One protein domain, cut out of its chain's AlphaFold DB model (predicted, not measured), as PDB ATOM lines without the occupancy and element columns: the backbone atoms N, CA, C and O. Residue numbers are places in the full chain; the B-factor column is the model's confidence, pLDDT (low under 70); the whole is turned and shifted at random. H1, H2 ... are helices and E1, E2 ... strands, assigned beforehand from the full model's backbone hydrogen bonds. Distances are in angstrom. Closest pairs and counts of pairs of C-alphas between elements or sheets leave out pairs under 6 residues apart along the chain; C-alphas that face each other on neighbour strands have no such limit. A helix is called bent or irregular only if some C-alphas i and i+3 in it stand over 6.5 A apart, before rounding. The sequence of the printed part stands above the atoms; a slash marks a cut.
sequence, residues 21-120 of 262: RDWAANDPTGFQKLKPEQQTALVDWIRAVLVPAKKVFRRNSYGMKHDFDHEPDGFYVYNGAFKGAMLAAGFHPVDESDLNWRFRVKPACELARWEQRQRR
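AT A GLANCE: This is residues 21 to 120 of the 262 residues of an uncharacterized protein of Candidatus Sulfopaludibacter sp. SbA3 (UniProt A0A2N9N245). One helix, H5, sits in the middle of a small group of helices, with H1, H2, H3 and H4 packed around it, mostly crossed rather than side by side. A short two-stranded ribbon of E1 and E2 follows toward one end of the longest axis, with H6 beyond it and touching no helix, while H1 lies toward the other end; a long loop, residues 89 to 104, runs from H5 to E2. The printed part has 100 residues with six named helices and two named strands, in the order H1, H2, H3, E1, H4, H5, E2, H6, and is mostly helix. Its one sheet has the order E1 - E2 and is antiparallel. The whole is compact, with a radius of gyration of the C-alphas of 13.1 A, yet only just elongated in outline, spanning 43 by 29 by 20 A.

HOW THE PARTS SIT: The hub is H5, residues 79 to 88, which touches four other helices. The first of these along the printed part is H1, residues 21 to 26, which touches H5 at a shallow tilt of 31 degrees, the same way; their closest C-alphas, those of Asn 26 and Gly 80, are 3.8 A apart. H2, residues 28 to 33, touches H5 about perpendicular at 89 degrees, with the C-alphas of Phe 31 and Ala 81 closest at 3.9 A. H3, residues 36 to 49, touches H5 about perpendicular at 75 degrees, the closest C-alphas being those of Val 43 and Ala 85, 5.5 A apart. E1, residues 50 to 52, is the antiparallel neighbour of E2, residues 105 to 107, at 141 degrees between their directions. Across this pair N 51 and O 106 are 2.9 A apart and N 106 and O 51 are 2.8 A apart, both within hydrogen-bond range. H4, residues 61 to 69, touches H5 about perpendicular at 90 degrees; their closest C-alphas, those of Tyr 62 and Asn 79, are 5.6 A apart. H3 and H4 are close but not clearly touching, with the C-alphas of Leu 42 and Phe 68 closest at 7.7 A. H6, residues 113 to 118, is apart from H5, H4 and H3, among others. Every O i to N i+4 pair is within hydrogen-bond range in H1, H3 and H5; the counts are 4 of 5 in H4, 1 of 2 in H6 and 0 of 2 in H2, where 3 of 3 O i to N i+3 pairs are within range.

IN THESE COORDINATES: H1 begins at C-alpha 21, at (-26.877, 1.045, 93.347). H2 is neither bent nor irregular, but only just: C-alphas 28 and 31 are 6.0 A apart. H3 is the longest helix, 20.0 A from first to last C-alpha, and E1 follows it directly. H4 measures 12.1 A and H5 14.3 A; H5 ends at C-alpha 88, at (-15.234, 12.709, 109.573). E1 and E2 are each 7.0 A long. H6 ends at C-alpha 118, at (-14.994, 22.561, 126.499).

THE WHOLE: The two C-alphas farthest apart are those of Arg 21 and Trp 114, at 43.9 A. The printed part has no cut. The link from H5 to E2, with 16 residues, is long; those from E1 to H4 and from H4 to H5 are short, and the other four are tight. The mean pLDDT of the printed part is 79.2. It is under 70 in 25 residues of this predicted model, among them residues 69 to 74 and 107 to 120, and H6 has a mean of 43.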
ATOM      1  N   ARG A  21     -26.577  -0.390  93.193       66.88
ATOM      2  CA  ARG A  21     -26.877   1.045  93.347       66.88
ATOM      3  C   ARG A  21     -27.295   1.392  94.774       66.88
ATOM      4  O   ARG A  21     -26.822   2.396  95.306       66.88
ATOM      5  N   ASP A  22     -28.120   0.558  95.396       70.69
ATOM      6  CA  ASP A  22     -28.552   0.734  96.782       70.69
ATOM      7  C   ASP A  22     -27.379   0.563  97.751       70.69
ATOM      8  O   ASP A  22     -27.221   1.357  98.679       70.69
ATOM      9  N   TRP A  23     -26.494  -0.404  97.501       67.38
ATOM     10  CA  TRP A  23     -25.248  -0.568  98.247       67.38
ATOM     11  C   TRP A  23     -24.365   0.680  98.140       67.38
ATOM     12  O   TRP A  23     -23.993   1.270  99.154       67.38
ATOM     13  N   ALA A  24     -24.112   1.158  96.917       74.38
ATOM     14  CA  ALA A  24     -23.298   2.349  96.678       74.38
ATOM     15  C   ALA A  24     -23.890   3.628  97.305       74.38
ATOM     16  O   ALA A  24     -23.146   4.535  97.677       74.38
ATOM     17  N   ALA A  25     -25.217   3.708  97.449       82.50
ATOM     18  CA  ALA A  25     -25.900   4.818  98.113       82.50
ATOM     19  C   ALA A  25     -25.787   4.781  99.650       82.50
ATOM     20  O   ALA A  25     -26.059   5.791 100.307       82.50
ATOM     21  N   ASN A  26     -25.399   3.643 100.234       89.88
ATOM     22  CA  ASN A  26     -25.271   3.431 101.679       89.88
ATOM     23  C   ASN A  26     -23.821   3.269 102.161       89.88
ATOM     24  O   ASN A  26     -23.598   3.228 103.374       89.88
ATOM     25  N   ASP A  27     -22.866   3.230 101.232       90.88
ATOM     26  CA  ASP A  27     -21.432   3.146 101.498       90.88
ATOM     27  C   ASP A  27     -20.874   4.483 102.049       90.88
ATOM     28  O   ASP A  27     -21.006   5.523 101.386       90.88
ATOM     29  N   PRO A  28     -20.229   4.485 103.236       94.38
ATOM     30  CA  PRO A  28     -19.535   5.646 103.799       94.38
ATOM     31  C   PRO A  28     -18.531   6.314 102.853       94.38
ATOM     32  O   PRO A  28     -18.349   7.531 102.930       94.38
ATOM     33  N   THR A  29     -17.933   5.561 101.918       93.06
ATOM     34  CA  THR A  29     -17.005   6.109 100.912       93.06
ATOM     35  C   THR A  29     -17.680   7.078  99.926       93.06
ATOM     36  O   THR A  29     -17.033   7.797  99.158       93.06
ATOM     37  N   GLY A  30     -19.016   7.143  99.940       91.44
ATOM     38  CA  GLY A  30     -19.779   8.150  99.213       91.44
ATOM     39  C   GLY A  30     -19.474   9.582  99.659       91.44
ATOM     40  O   GLY A  30     -19.680  10.508  98.876       91.44
ATOM     41  N   PHE A  31     -18.954   9.784 100.875       95.44
ATOM     42  CA  PHE A  31     -18.617  11.113 101.389       95.44
ATOM     43  C   PHE A  31     -17.493  11.784 100.588       95.44
ATOM     44  O   PHE A  31     -17.609  12.959 100.244       95.44
ATOM     45  N   GLN A  32     -16.463  11.030 100.191       94.56
ATOM     46  CA  GLN A  32     -15.329  11.539  99.407       94.56
ATOM     47  C   GLN A  32     -15.740  11.998  97.998       94.56
ATOM     48  O   GLN A  32     -15.009  12.749  97.358       94.56
ATOM     49  N   LYS A  33     -16.913  11.570  97.513       92.56
ATOM     50  CA  LYS A  33     -17.457  11.954  96.200       92.56
ATOM     51  C   LYS A  33     -18.169  13.311  96.222       92.56
ATOM     52  O   LYS A  33     -18.501  13.833  95.161       92.56
ATOM     53  N   LEU A  34     -18.444  13.872  97.404       91.56
ATOM     54  CA  LEU A  34     -18.990  15.225  97.532       91.56
ATOM     55  C   LEU A  34     -17.917  16.267  97.190       91.56
ATOM     56  O   LEU A  34     -16.729  16.029  97.395       91.56
ATOM     57  N   LYS A  35     -18.331  17.452  96.726       92.06
ATOM     58  CA  LYS A  35     -17.401  18.579  96.538       92.06
ATOM     59  C   LYS A  35     -16.780  19.001  97.881       92.06
ATOM     60  O   LYS A  35     -17.465  18.888  98.900       92.06
ATOM     61  N   PRO A  36     -15.547  19.536  97.921       90.88
ATOM     62  CA  PRO A  36     -14.902  19.948  99.174       90.88
ATOM     63  C   PRO A  36     -15.747  20.902 100.032       90.88
ATOM     64  O   PRO A  36     -15.812  20.760 101.255       90.88
ATOM     65  N   GLU A  37     -16.470  21.830  99.404       82.19
ATOM     66  CA  GLU A  37     -17.349  22.774 100.103       82.19
ATOM     67  C   GLU A  37     -18.554  22.062 100.729       82.19
ATOM     68  O   GLU A  37     -18.975  22.396 101.834       82.19
ATOM     69  N   GLN A  38     -19.087  21.047 100.044       88.69
ATOM     70  CA  GLN A  38     -20.185  20.214 100.534       88.69
ATOM     71  C   GLN A  38     -19.730  19.319 101.689       88.69
ATOM     72  O   GLN A  38     -20.424  19.228 102.699       88.69
ATOM     73  N   GLN A  39     -18.553  18.699 101.573       92.94
ATOM     74  CA  GLN A  39     -17.961  17.914 102.657       92.94
ATOM     75  C   GLN A  39     -17.815  18.761 103.925       92.94
ATOM     76  O   GLN A  39     -18.249  18.348 104.999       92.94
ATOM     77  N   THR A  40     -17.268  19.968 103.769       83.81
ATOM     78  CA  THR A  40     -17.058  20.919 104.866       83.81
ATOM     79  C   THR A  40     -18.386  21.344 105.488       83.81
ATOM     80  O   THR A  40     -18.573  21.178 106.688       83.81
ATOM     81  N   ALA A  41     -19.351  21.795 104.679       77.12
ATOM     82  CA  ALA A  41     -20.659  22.237 105.165       77.12
ATOM     83  C   ALA A  41     -21.424  21.134 105.917       77.12
ATOM     84  O   ALA A  41     -22.031  21.400 106.955       77.12
ATOM     85  N   LEU A  42     -21.378  19.894 105.421       86.88
ATOM     86  CA  LEU A  42     -22.036  18.761 106.064       86.88
ATOM     87  C   LEU A  42     -21.370  18.394 107.398       86.88
ATOM     88  O   LEU A  42     -22.063  18.200 108.395       86.88
ATOM     89  N   VAL A  43     -20.036  18.323 107.440       89.38
ATOM     90  CA  VAL A  43     -19.293  18.024 108.676       89.38
ATOM     91  C   VAL A  43     -19.483  19.128 109.714       89.38
ATOM     92  O   VAL A  43     -19.701  18.829 110.890       89.38
ATOM     93  N   ASP A  44     -19.448  20.391 109.294       79.06
ATOM     94  CA  ASP A  44     -19.663  21.534 110.178       79.06
ATOM     95  C   ASP A  44     -21.085  21.540 110.744       79.06
ATOM     96  O   ASP A  44     -21.256  21.730 111.950       79.06
ATOM     97  N   TRP A  45     -22.099  21.246 109.921       79.75
ATOM     98  CA  TRP A  45     -23.472  21.085 110.401       79.75
ATOM     99  C   TRP A  45     -23.575  19.959 111.434       79.75
ATOM    100  O   TRP A  45     -24.089  20.186 112.529       79.75
ATOM    101  N   ILE A  46     -23.020  18.773 111.146       83.31
ATOM    102  CA  ILE A  46     -23.024  17.631 112.074       83.31
ATOM    103  C   ILE A  46     -22.387  18.023 113.416       83.31
ATOM    104  O   ILE A  46     -22.955  17.747 114.473       83.31
ATOM    105  N   ARG A  47     -21.231  18.695 113.393       80.56
ATOM    106  CA  ARG A  47     -20.521  19.141 114.606       80.56
ATOM    107  C   ARG A  47     -21.268  20.234 115.371       80.56
ATOM    108  O   ARG A  47     -21.156  20.293 116.594       80.56
ATOM    109  N   ALA A  48     -22.013  21.088 114.675       66.06
ATOM    110  CA  ALA A  48     -22.814  22.137 115.291       66.06
ATOM    111  C   ALA A  48     -24.080  21.582 115.963       66.06
ATOM    112  O   ALA A  48     -24.488  22.075 117.016       66.06
ATOM    113  N   VAL A  49     -24.707  20.561 115.368       68.56
ATOM    114  CA  VAL A  49     -26.022  20.066 115.807       68.56
ATOM    115  C   VAL A  49     -25.964  18.810 116.665       68.56
ATOM    116  O   VAL A  49     -26.922  18.567 117.398       68.56
ATOM    117  N   LEU A  50     -24.879  18.030 116.634       77.44
ATOM    118  CA  LEU A  50     -24.735  16.785 117.393       77.44
ATOM    119  C   LEU A  50     -23.558  16.825 118.360       77.44
ATOM    120  O   LEU A  50     -22.498  17.386 118.098       77.44
ATOM    121  N   VAL A  51     -23.737  16.134 119.480       80.56
ATOM    122  CA  VAL A  51     -22.699  15.885 120.479       80.56
ATOM    123  C   VAL A  51     -22.766  14.451 120.986       80.56
ATOM    124  O   VAL A  51     -23.829  13.836 120.913       80.56
ATOM    125  N   PRO A  52     -21.673  13.903 121.539       87.88
ATOM    126  CA  PRO A  52     -21.683  12.580 122.139       87.88
ATOM    127  C   PRO A  52     -22.677  12.475 123.298       87.88
ATOM    128  O   PRO A  52     -22.906  13.426 124.046       87.88
ATOM    129  N   ALA A  53     -23.244  11.287 123.461       82.62
ATOM    130  CA  ALA A  53     -24.146  10.935 124.544       82.62
ATOM    131  C   ALA A  53     -23.811   9.539 125.082       82.62
ATOM    132  O   ALA A  53     -23.137   8.751 124.429       82.62
ATOM    133  N   LYS A  54     -24.316   9.202 126.274       85.44
ATOM    134  CA  LYS A  54     -24.208   7.831 126.813       85.44
ATOM    135  C   LYS A  54     -25.218   6.875 126.169       85.44
ATOM    136  O   LYS A  54     -24.943   5.690 126.016       85.44
ATOM    137  N   LYS A  55     -26.398   7.389 125.810       84.06
ATOM    138  CA  LYS A  55     -27.499   6.617 125.221       84.06
ATOM    139  C   LYS A  55     -27.450   6.678 123.696       84.06
ATOM    140  O   LYS A  55     -26.965   7.651 123.125       84.06
ATOM    141  N   VAL A  56     -27.973   5.635 123.056       86.44
ATOM    142  CA  VAL A  56     -28.168   5.603 121.603       86.44
ATOM    143  C   VAL A  56     -29.284   6.574 121.232       86.44
ATOM    144  O   VAL A  56     -30.345   6.569 121.859       86.44
ATOM    145  N   PHE A  57     -29.044   7.412 120.227       81.25
ATOM    146  CA  PHE A  57     -30.036   8.367 119.758       81.25
ATOM    147  C   PHE A  57     -31.203   7.661 119.064       81.25
ATOM    148  O   PHE A  57     -31.017   6.650 118.387       81.25
ATOM    149  N   ARG A  58     -32.417   8.214 119.192       77.75
ATOM    150  CA  ARG A  58     -33.619   7.623 118.581       77.75
ATOM    151  C   ARG A  58     -33.560   7.632 117.049       77.75
ATOM    152  O   ARG A  58     -34.100   6.726 116.420       77.75
ATOM    153  N   ARG A  59     -32.951   8.661 116.446       74.75
ATOM    154  CA  ARG A  59     -32.814   8.777 114.985       74.75
ATOM    155  C   ARG A  59     -31.517   8.114 114.514       74.75
ATOM    156  O   ARG A  59     -30.484   8.218 115.169       74.75
ATOM    157  N   ASN A  60     -31.590   7.444 113.369       85.31
ATOM    158  CA  ASN A  60     -30.460   6.812 112.684       85.31
ATOM    159  C   ASN A  60     -29.904   7.725 111.571       85.31
ATOM    160  O   ASN A  60     -30.426   8.817 111.341       85.31
ATOM    161  N   SER A  61     -28.860   7.273 110.870       86.44
ATOM    162  CA  SER A  61     -28.209   8.007 109.775       86.44
ATOM    163  C   SER A  61     -29.198   8.466 108.704       86.44
ATOM    164  O   SER A  61     -29.134   9.611 108.270       86.44
ATOM    165  N   TYR A  62     -30.163   7.620 108.338       83.06
ATOM    166  CA  TYR A  62     -31.178   7.946 107.338       83.06
ATOM    167  C   TYR A  62     -32.115   9.060 107.811       83.06
ATOM    168  O   TYR A  62     -32.432   9.973 107.058       83.06
ATOM    169  N   GLY A  63     -32.548   9.017 109.071       71.88
ATOM    170  CA  GLY A  63     -33.358  10.088 109.644       71.88
ATOM    171  C   GLY A  63     -32.592  11.410 109.721       71.88
ATOM    172  O   GLY A  63     -33.150  12.452 109.392       71.88
ATOM    173  N   MET A  64     -31.325  11.364 110.137       79.62
ATOM    174  CA  MET A  64     -30.495  12.559 110.322       79.62
ATOM    175  C   MET A  64     -30.021  13.179 109.005       79.62
ATOM    176  O   MET A  64     -29.919  14.399 108.920       79.62
ATOM    177  N   LYS A  65     -29.801  12.380 107.952       83.75
ATOM    178  CA  LYS A  65     -29.484  12.924 106.626       83.75
ATOM    179  C   LYS A  65     -30.626  13.794 106.100       83.75
ATOM    180  O   LYS A  65     -30.381  14.832 105.506       83.75
ATOM    181  N   HIS A  66     -31.875  13.377 106.337       69.56
ATOM    182  CA  HIS A  66     -33.037  14.165 105.941       69.56
ATOM    183  C   HIS A  66     -33.106  15.453 106.749       69.56
ATOM    184  O   HIS A  66     -33.463  16.481 106.197       69.56
ATOM    185  N   ASP A  67     -32.738  15.428 108.031       71.00
ATOM    186  CA  ASP A  67     -32.690  16.650 108.839       71.00
ATOM    187  C   ASP A  67     -31.716  17.676 108.218       71.00
ATOM    188  O   ASP A  67     -32.080  18.840 108.091       71.00
ATOM    189  N   PHE A  68     -30.556  17.231 107.712       71.81
ATOM    190  CA  PHE A  68     -29.640  18.073 106.929       71.81
ATOM    191  C   PHE A  68     -30.217  18.506 105.572       71.81
ATOM    192  O   PHE A  68     -30.152  19.683 105.226       71.81
ATOM    193  N   ASP A  69     -30.807  17.580 104.806       67.44
ATOM    194  CA  ASP A  69     -31.400  17.858 103.485       67.44
ATOM    195  C   ASP A  69     -32.498  18.949 103.564       67.44
ATOM    196  O   ASP A  69     -32.750  19.656 102.584       67.44
ATOM    197  N   HIS A  70     -33.157  19.082 104.723       59.97
ATOM    198  CA  HIS A  70     -34.200  20.077 104.988       59.97
ATOM    199  C   HIS A  70     -33.685  21.419 105.529       59.97
ATOM    200  O   HIS A  70     -34.492  22.343 105.659       59.97
ATOM    201  N   GLU A  71     -32.395  21.562 105.838       60.97
ATOM    202  CA  GLU A  71     -31.836  22.851 106.255       60.97
ATOM    203  C   GLU A  71     -31.888  23.878 105.113       60.97
ATOM    204  O   GLU A  71     -31.744  23.510 103.941       60.97
ATOM    205  N   PRO A  72     -32.038  25.186 105.403       52.66
ATOM    206  CA  PRO A  72     -32.049  26.224 104.373       52.66
ATOM    207  C   PRO A  72     -30.783  26.237 103.507       52.66
ATOM    208  O   PRO A  72     -30.888  26.388 102.294       52.66
ATOM    209  N   ASP A  73     -29.614  26.027 104.119       61.56
ATOM    210  CA  ASP A  73     -28.320  25.893 103.430       61.56
ATOM    211  C   ASP A  73     -27.952  24.414 103.152       61.56
ATOM    212  O   ASP A  73     -26.854  24.110 102.680       61.56
ATOM    213  N   GLY A  74     -28.876  23.487 103.429       63.28
ATOM    214  CA  GLY A  74     -28.728  22.059 103.186       63.28
ATOM    215  C   GLY A  74     -28.750  21.701 101.701       63.28
ATOM    216  O   GLY A  74     -29.219  22.443 100.828       63.28
ATOM    217  N   PHE A  75     -28.232  20.519 101.393       79.88
ATOM    218  CA  PHE A  75     -28.265  19.943 100.055       79.88
ATOM    219  C   PHE A  75     -28.434  18.436 100.153       79.88
ATOM    220  O   PHE A  75     -28.055  17.833 101.148       79.88
ATOM    221  N   TYR A  76     -28.967  17.834  99.091       85.56
ATOM    222  CA  TYR A  76     -29.238  16.404  99.069       85.56
ATOM    223  C   TYR A  76     -27.967  15.572  99.274       85.56
ATOM    224  O   TYR A  76     -27.019  15.680  98.487       85.56
ATOM    225  N   VAL A  77     -27.996  14.685 100.267       87.94
ATOM    226  CA  VAL A  77     -26.950  13.688 100.505       87.94
ATOM    227  C   VAL A  77     -27.509  12.268 100.538       87.94
ATOM    228  O   VAL A  77     -28.584  11.977 101.073       87.94
ATOM    229  N   TYR A  78     -26.751  11.337  99.957       92.81
ATOM    230  CA  TYR A  78     -27.018   9.910 100.118       92.81
ATOM    231  C   TYR A  78     -26.703   9.466 101.552       92.81
ATOM    232  O   TYR A  78     -25.870  10.068 102.231       92.81
ATOM    233  N   ASN A  79     -27.355   8.395 102.014       94.12
ATOM    234  CA  ASN A  79     -27.179   7.885 103.378       94.12
ATOM    235  C   ASN A  79     -25.712   7.518 103.659       94.12
ATOM    236  O   ASN A  79     -25.191   7.849 104.718       94.12
ATOM    237  N   GLY A  80     -25.025   6.922 102.683       95.25
ATOM    238  CA  GLY A  80     -23.596   6.623 102.744       95.25
ATOM    239  C   GLY A  80     -22.731   7.870 102.925       95.25
ATOM    240  O   GLY A  80     -21.928   7.939 103.847       95.25
ATOM    241  N   ALA A  81     -22.971   8.925 102.142       95.94
ATOM    242  CA  ALA A  81     -22.246  10.185 102.305       95.94
ATOM    243  C   ALA A  81     -22.466  10.813 103.695       95.94
ATOM    244  O   ALA A  81     -21.522  11.324 104.293       95.94
ATOM    245  N   PHE A  82     -23.680  10.712 104.247       95.50
ATOM    246  CA  PHE A  82     -23.956  11.154 105.615       95.50
ATOM    247  C   PHE A  82     -23.211  10.311 106.664       95.50
ATOM    248  O   PHE A  82     -22.633  10.863 107.597       95.50
ATOM    249  N   LYS A  83     -23.163   8.981 106.503       97.38
ATOM    250  CA  LYS A  83     -22.365   8.089 107.364       97.38
ATOM    251  C   LYS A  83     -20.881   8.461 107.346       97.38
ATOM    252  O   LYS A  83     -20.282   8.606 108.408       97.38
ATOM    253  N   GLY A  84     -20.302   8.670 106.162       97.31
ATOM    254  CA  GLY A  84     -18.908   9.097 106.031       97.31
ATOM    255  C   GLY A  84     -18.648  10.464 106.669       97.31
ATOM    256  O   GLY A  84     -17.634  10.651 107.338       97.31
ATOM    257  N   ALA A  85     -19.601  11.394 106.570       96.88
ATOM    258  CA  ALA A  85     -19.511  12.683 107.248       96.88
ATOM    259  C   ALA A  85     -19.588  12.569 108.780       96.88
ATOM    260  O   ALA A  85     -18.880  13.292 109.476       96.88
ATOM    261  N   MET A  86     -20.395  11.645 109.320       96.69
ATOM    262  CA  MET A  86     -20.426  11.350 110.760       96.69
ATOM    263  C   MET A  86     -19.058  10.862 111.255       96.69
ATOM    264  O   MET A  86     -18.578  11.359 112.276       96.69
ATOM    265  N   LEU A  87     -18.394   9.978 110.498       97.81
ATOM    266  CA  LEU A  87     -17.030   9.526 110.797       97.81
ATOM    267  C   LEU A  87     -16.032  10.690 110.749       97.81
ATOM    268  O   LEU A  87     -15.274  10.892 111.696       97.81
ATOM    269  N   ALA A  88     -16.080  11.518 109.700       96.31
ATOM    270  CA  ALA A  88     -15.234  12.709 109.573       96.31
ATOM    271  C   ALA A  88     -15.487  13.748 110.689       96.31
ATOM    272  O   ALA A  88     -14.588  14.489 111.100       96.31
ATOM    273  N   ALA A  89     -16.707  13.791 111.228       89.88
ATOM    274  CA  ALA A  89     -17.062  14.603 112.384       89.88
ATOM    275  C   ALA A  89     -16.600  14.004 113.729       89.88
ATOM    276  O   ALA A  89     -16.683  14.696 114.745       89.88
ATOM    277  N   GLY A  90     -16.074  12.773 113.744       95.56
ATOM    278  CA  GLY A  90     -15.573  12.070 114.930       95.56
ATOM    279  C   GLY A  90     -16.609  11.183 115.632       95.56
ATOM    280  O   GLY A  90     -16.373  10.732 116.755       95.56
ATOM    281  N   PHE A  91     -17.762  10.936 115.007       94.81
ATOM    282  CA  PHE A  91     -18.818  10.084 115.547       94.81
ATOM    283  C   PHE A  91     -18.760   8.683 114.948       94.81
ATOM    284  O   PHE A  91     -18.855   8.509 113.736       94.81
ATOM    285  N   HIS A  92     -18.689   7.683 115.821       96.19
ATOM    286  CA  HIS A  92     -18.659   6.277 115.430       96.19
ATOM    287  C   HIS A  92     -20.044   5.646 115.623       96.19
ATOM    288  O   HIS A  92     -20.733   5.969 116.605       96.19
ATOM    289  N   PRO A  93     -20.486   4.786 114.693       96.44
ATOM    290  CA  PRO A  93     -21.753   4.086 114.828       96.44
ATOM    291  C   PRO A  93     -21.687   3.032 115.940       96.44
ATOM    292  O   PRO A  93     -20.621   2.616 116.383       96.44
ATOM    293  N   VAL A  94     -22.856   2.618 116.424       95.75
ATOM    294  CA  VAL A  94     -22.980   1.515 117.391       95.75
ATOM    295  C   VAL A  94     -22.689   0.173 116.719       95.75
ATOM    296  O   VAL A  94     -22.088  -0.690 117.347       95.75
ATOM    297  N   ASP A  95     -23.114   0.033 115.465       93.38
ATOM    298  CA  ASP A  95     -22.903  -1.136 114.620       93.38
ATOM    299  C   ASP A  95     -22.691  -0.660 113.173       93.38
ATOM    300  O   ASP A  95     -23.518   0.077 112.626       93.38
ATOM    301  N   GLU A  96     -21.554  -1.023 112.577       91.69
ATOM    302  CA  GLU A  96     -21.190  -0.659 111.200       91.69
ATOM    303  C   GLU A  96     -21.866  -1.556 110.156       91.69
ATOM    304  O   GLU A  96     -22.045  -1.124 109.013       91.69
ATOM    305  N   SER A  97     -22.288  -2.763 110.548       88.75
ATOM    306  CA  SER A  97     -22.969  -3.723 109.671       88.75
ATOM    307  C   SER A  97     -24.416  -3.320 109.362       88.75
ATOM    308  O   SER A  97     -24.985  -3.742 108.352       88.75
ATOM    309  N   ASP A  98     -24.991  -2.431 110.176       90.25
ATOM    310  CA  ASP A  98     -26.340  -1.915 109.987       90.25
ATOM    311  C   ASP A  98     -26.466  -1.069 108.707       90.25
ATOM    312  O   ASP A  98     -25.683  -0.156 108.419       90.25
ATOM    313  N   LEU A  99     -27.565  -1.269 107.972       90.69
ATOM    314  CA  LEU A  99     -27.897  -0.423 106.821       90.69
ATOM    315  C   LEU A  99     -28.074   1.047 107.229       90.69
ATOM    316  O   LEU A  99     -27.635   1.951 106.518       90.69
ATOM    317  N   ASN A 100     -28.691   1.295 108.385       92.12
ATOM    318  CA  ASN A 100     -28.948   2.629 108.917       92.12
ATOM    319  C   ASN A 100     -28.269   2.787 110.272       92.12
ATOM    320  O   ASN A 100     -28.810   2.374 111.298       92.12
ATOM    321  N   TRP A 101     -27.106   3.432 110.272       96.25
ATOM    322  CA  TRP A 101     -26.255   3.533 111.450       96.25
ATOM    323  C   TRP A 101     -26.927   4.310 112.574       96.25
ATOM    324  O   TRP A 101     -27.477   5.397 112.374       96.25
ATOM    325  N   ARG A 102     -26.864   3.754 113.781       93.75
ATOM    326  CA  ARG A 102     -27.248   4.443 115.013       93.75
ATOM    327  C   ARG A 102     -26.005   4.958 115.711       93.75
ATOM    328  O   ARG A 102     -24.951   4.340 115.636       93.75
ATOM    329  N   PHE A 103     -26.143   6.064 116.427       92.31
ATOM    330  CA  PHE A 103     -25.019   6.729 117.076       92.31
ATOM    331  C   PHE A 103     -25.351   7.042 118.530       92.31
ATOM    332  O   PHE A 103     -26.502   7.317 118.880       92.31
ATOM    333  N   ARG A 104     -24.329   7.037 119.385       90.94
ATOM    334  CA  ARG A 104     -24.431   7.528 120.764       90.94
ATOM    335  C   ARG A 104     -24.241   9.040 120.786       90.94
ATOM    336  O   ARG A 104     -23.203   9.553 121.196       90.94
ATOM    337  N   VAL A 105     -25.244   9.742 120.274       82.75
ATOM    338  CA  VAL A 105     -25.267  11.203 120.163       82.75
ATOM    339  C   VAL A 105     -26.561  11.767 120.732       82.75
ATOM    340  O   VAL A 105     -27.543  11.054 120.925       82.75
ATOM    341  N   LYS A 106     -26.566  13.061 121.012       74.94
ATOM    342  CA  LYS A 106     -27.772  13.842 121.279       74.94
ATOM    343  C   LYS A 106     -27.655  15.183 120.555       74.94
ATOM    344  O   LYS A 106     -26.535  15.596 120.240       74.94
ATOM    345  N   PRO A 107     -28.769  15.876 120.293       68.56
ATOM    346  CA  PRO A 107     -28.714  17.226 119.767       68.56
ATOM    347  C   PRO A 107     -27.882  18.127 120.694       68.56
ATOM    348  O   PRO A 107     -28.059  18.097 121.912       68.56
ATOM    349  N   ALA A 108     -27.014  18.975 120.138       60.25
ATOM    350  CA  ALA A 108     -26.238  19.980 120.882       60.25
ATOM    351  C   ALA A 108     -27.146  20.910 121.717       60.25
ATOM    352  O   ALA A 108     -26.795  21.414 122.780       60.25
ATOM    353  N   CYS A 109     -28.381  21.034 121.248       47.78
ATOM    354  CA  CYS A 109     -29.572  21.538 121.907       47.78
ATOM    355  C   CYS A 109     -29.788  21.096 123.376       47.78
ATOM    356  O   CYS A 109     -30.319  21.886 124.163       47.78
ATOM    357  N   GLU A 110     -29.338  19.891 123.737       40.38
ATOM    358  CA  GLU A 110     -29.442  19.256 125.061       40.38
ATOM    359  C   GLU A 110     -28.093  19.197 125.821       40.38
ATOM    360  O   GLU A 110     -27.905  18.391 126.742       40.38
ATOM    361  N   LEU A 111     -27.092  19.995 125.436       43.41
ATOM    362  CA  LEU A 111     -25.802  20.042 126.135       43.41
ATOM    363  C   LEU A 111     -25.887  20.733 127.497       43.41
ATOM    364  O   LEU A 111     -26.445  21.826 127.612       43.41
ATOM    365  N   ALA A 112     -25.208  20.170 128.500       44.91
ATOM    366  CA  ALA A 112     -24.943  20.882 129.746       44.91
ATOM    367  C   ALA A 112     -23.955  22.040 129.494       44.91
ATOM    368  O   ALA A 112     -23.037  21.929 128.682       44.91
ATOM    369  N   ARG A 113     -24.099  23.157 130.222       40.69
ATOM    370  CA  ARG A 113     -23.301  24.396 130.042       40.69
ATOM    371  C   ARG A 113     -21.773  24.215 130.150       40.69
ATOM    372  O   ARG A 113     -21.023  25.115 129.771       40.69
ATOM    373  N   TRP A 114     -21.287  23.109 130.716       42.09
ATOM    374  CA  TRP A 114     -19.853  22.821 130.848       42.09
ATOM    375  C   TRP A 114     -19.278  22.119 129.601       42.09
ATOM    376  O   TRP A 114     -18.180  22.454 129.164       42.09
ATOM    377  N   GLU A 115     -20.048  21.232 128.964       44.09
ATOM    378  CA  GLU A 115     -19.673  20.570 127.704       44.09
ATOM    379  C   GLU A 115     -19.647  21.577 126.544       44.09
ATOM    380  O   GLU A 115     -18.771  21.517 125.680       44.09
ATOM    381  N   GLN A 116     -20.563  22.554 126.583       43.66
ATOM    382  CA  GLN A 116     -20.589  23.729 125.703       43.66
ATOM    383  C   GLN A 116     -19.266  24.511 125.763       43.66
ATOM    384  O   GLN A 116     -18.680  24.854 124.736       43.66
ATOM    385  N   ARG A 117     -18.734  24.711 126.976       45.38
ATOM    386  CA  ARG A 117     -17.468  25.419 127.217       45.38
ATOM    387  C   ARG A 117     -16.247  24.659 126.702       45.38
ATOM    388  O   ARG A 117     -15.411  25.257 126.034       45.38
ATOM    389  N   GLN A 118     -16.148  23.352 126.954       44.38
ATOM    390  CA  GLN A 118     -14.994  22.561 126.499       44.38
ATOM    391  C   GLN A 118     -14.912  22.431 124.977       44.38
ATOM    392  O   GLN A 118     -13.823  22.463 124.410       44.38
ATOM    393  N   ARG A 119     -16.061  22.322 124.306       42.19
ATOM    394  CA  ARG A 119     -16.126  22.202 122.844       42.19
ATOM    395  C   ARG A 119     -16.092  23.552 122.127       42.19
ATOM    396  O   ARG A 119     -16.153  23.576 120.904       42.19
ATOM    397  N   ARG A 120     -16.022  24.665 122.874       37.09
ATOM    398  CA  ARG A 120     -16.239  26.034 122.369       37.09
ATOM    399  C   ARG A 120     -17.554  26.177 121.580       37.09
ATOM    400  O   ARG A 120     -17.667  27.032 120.709       37.09
TER     401      ARG A 120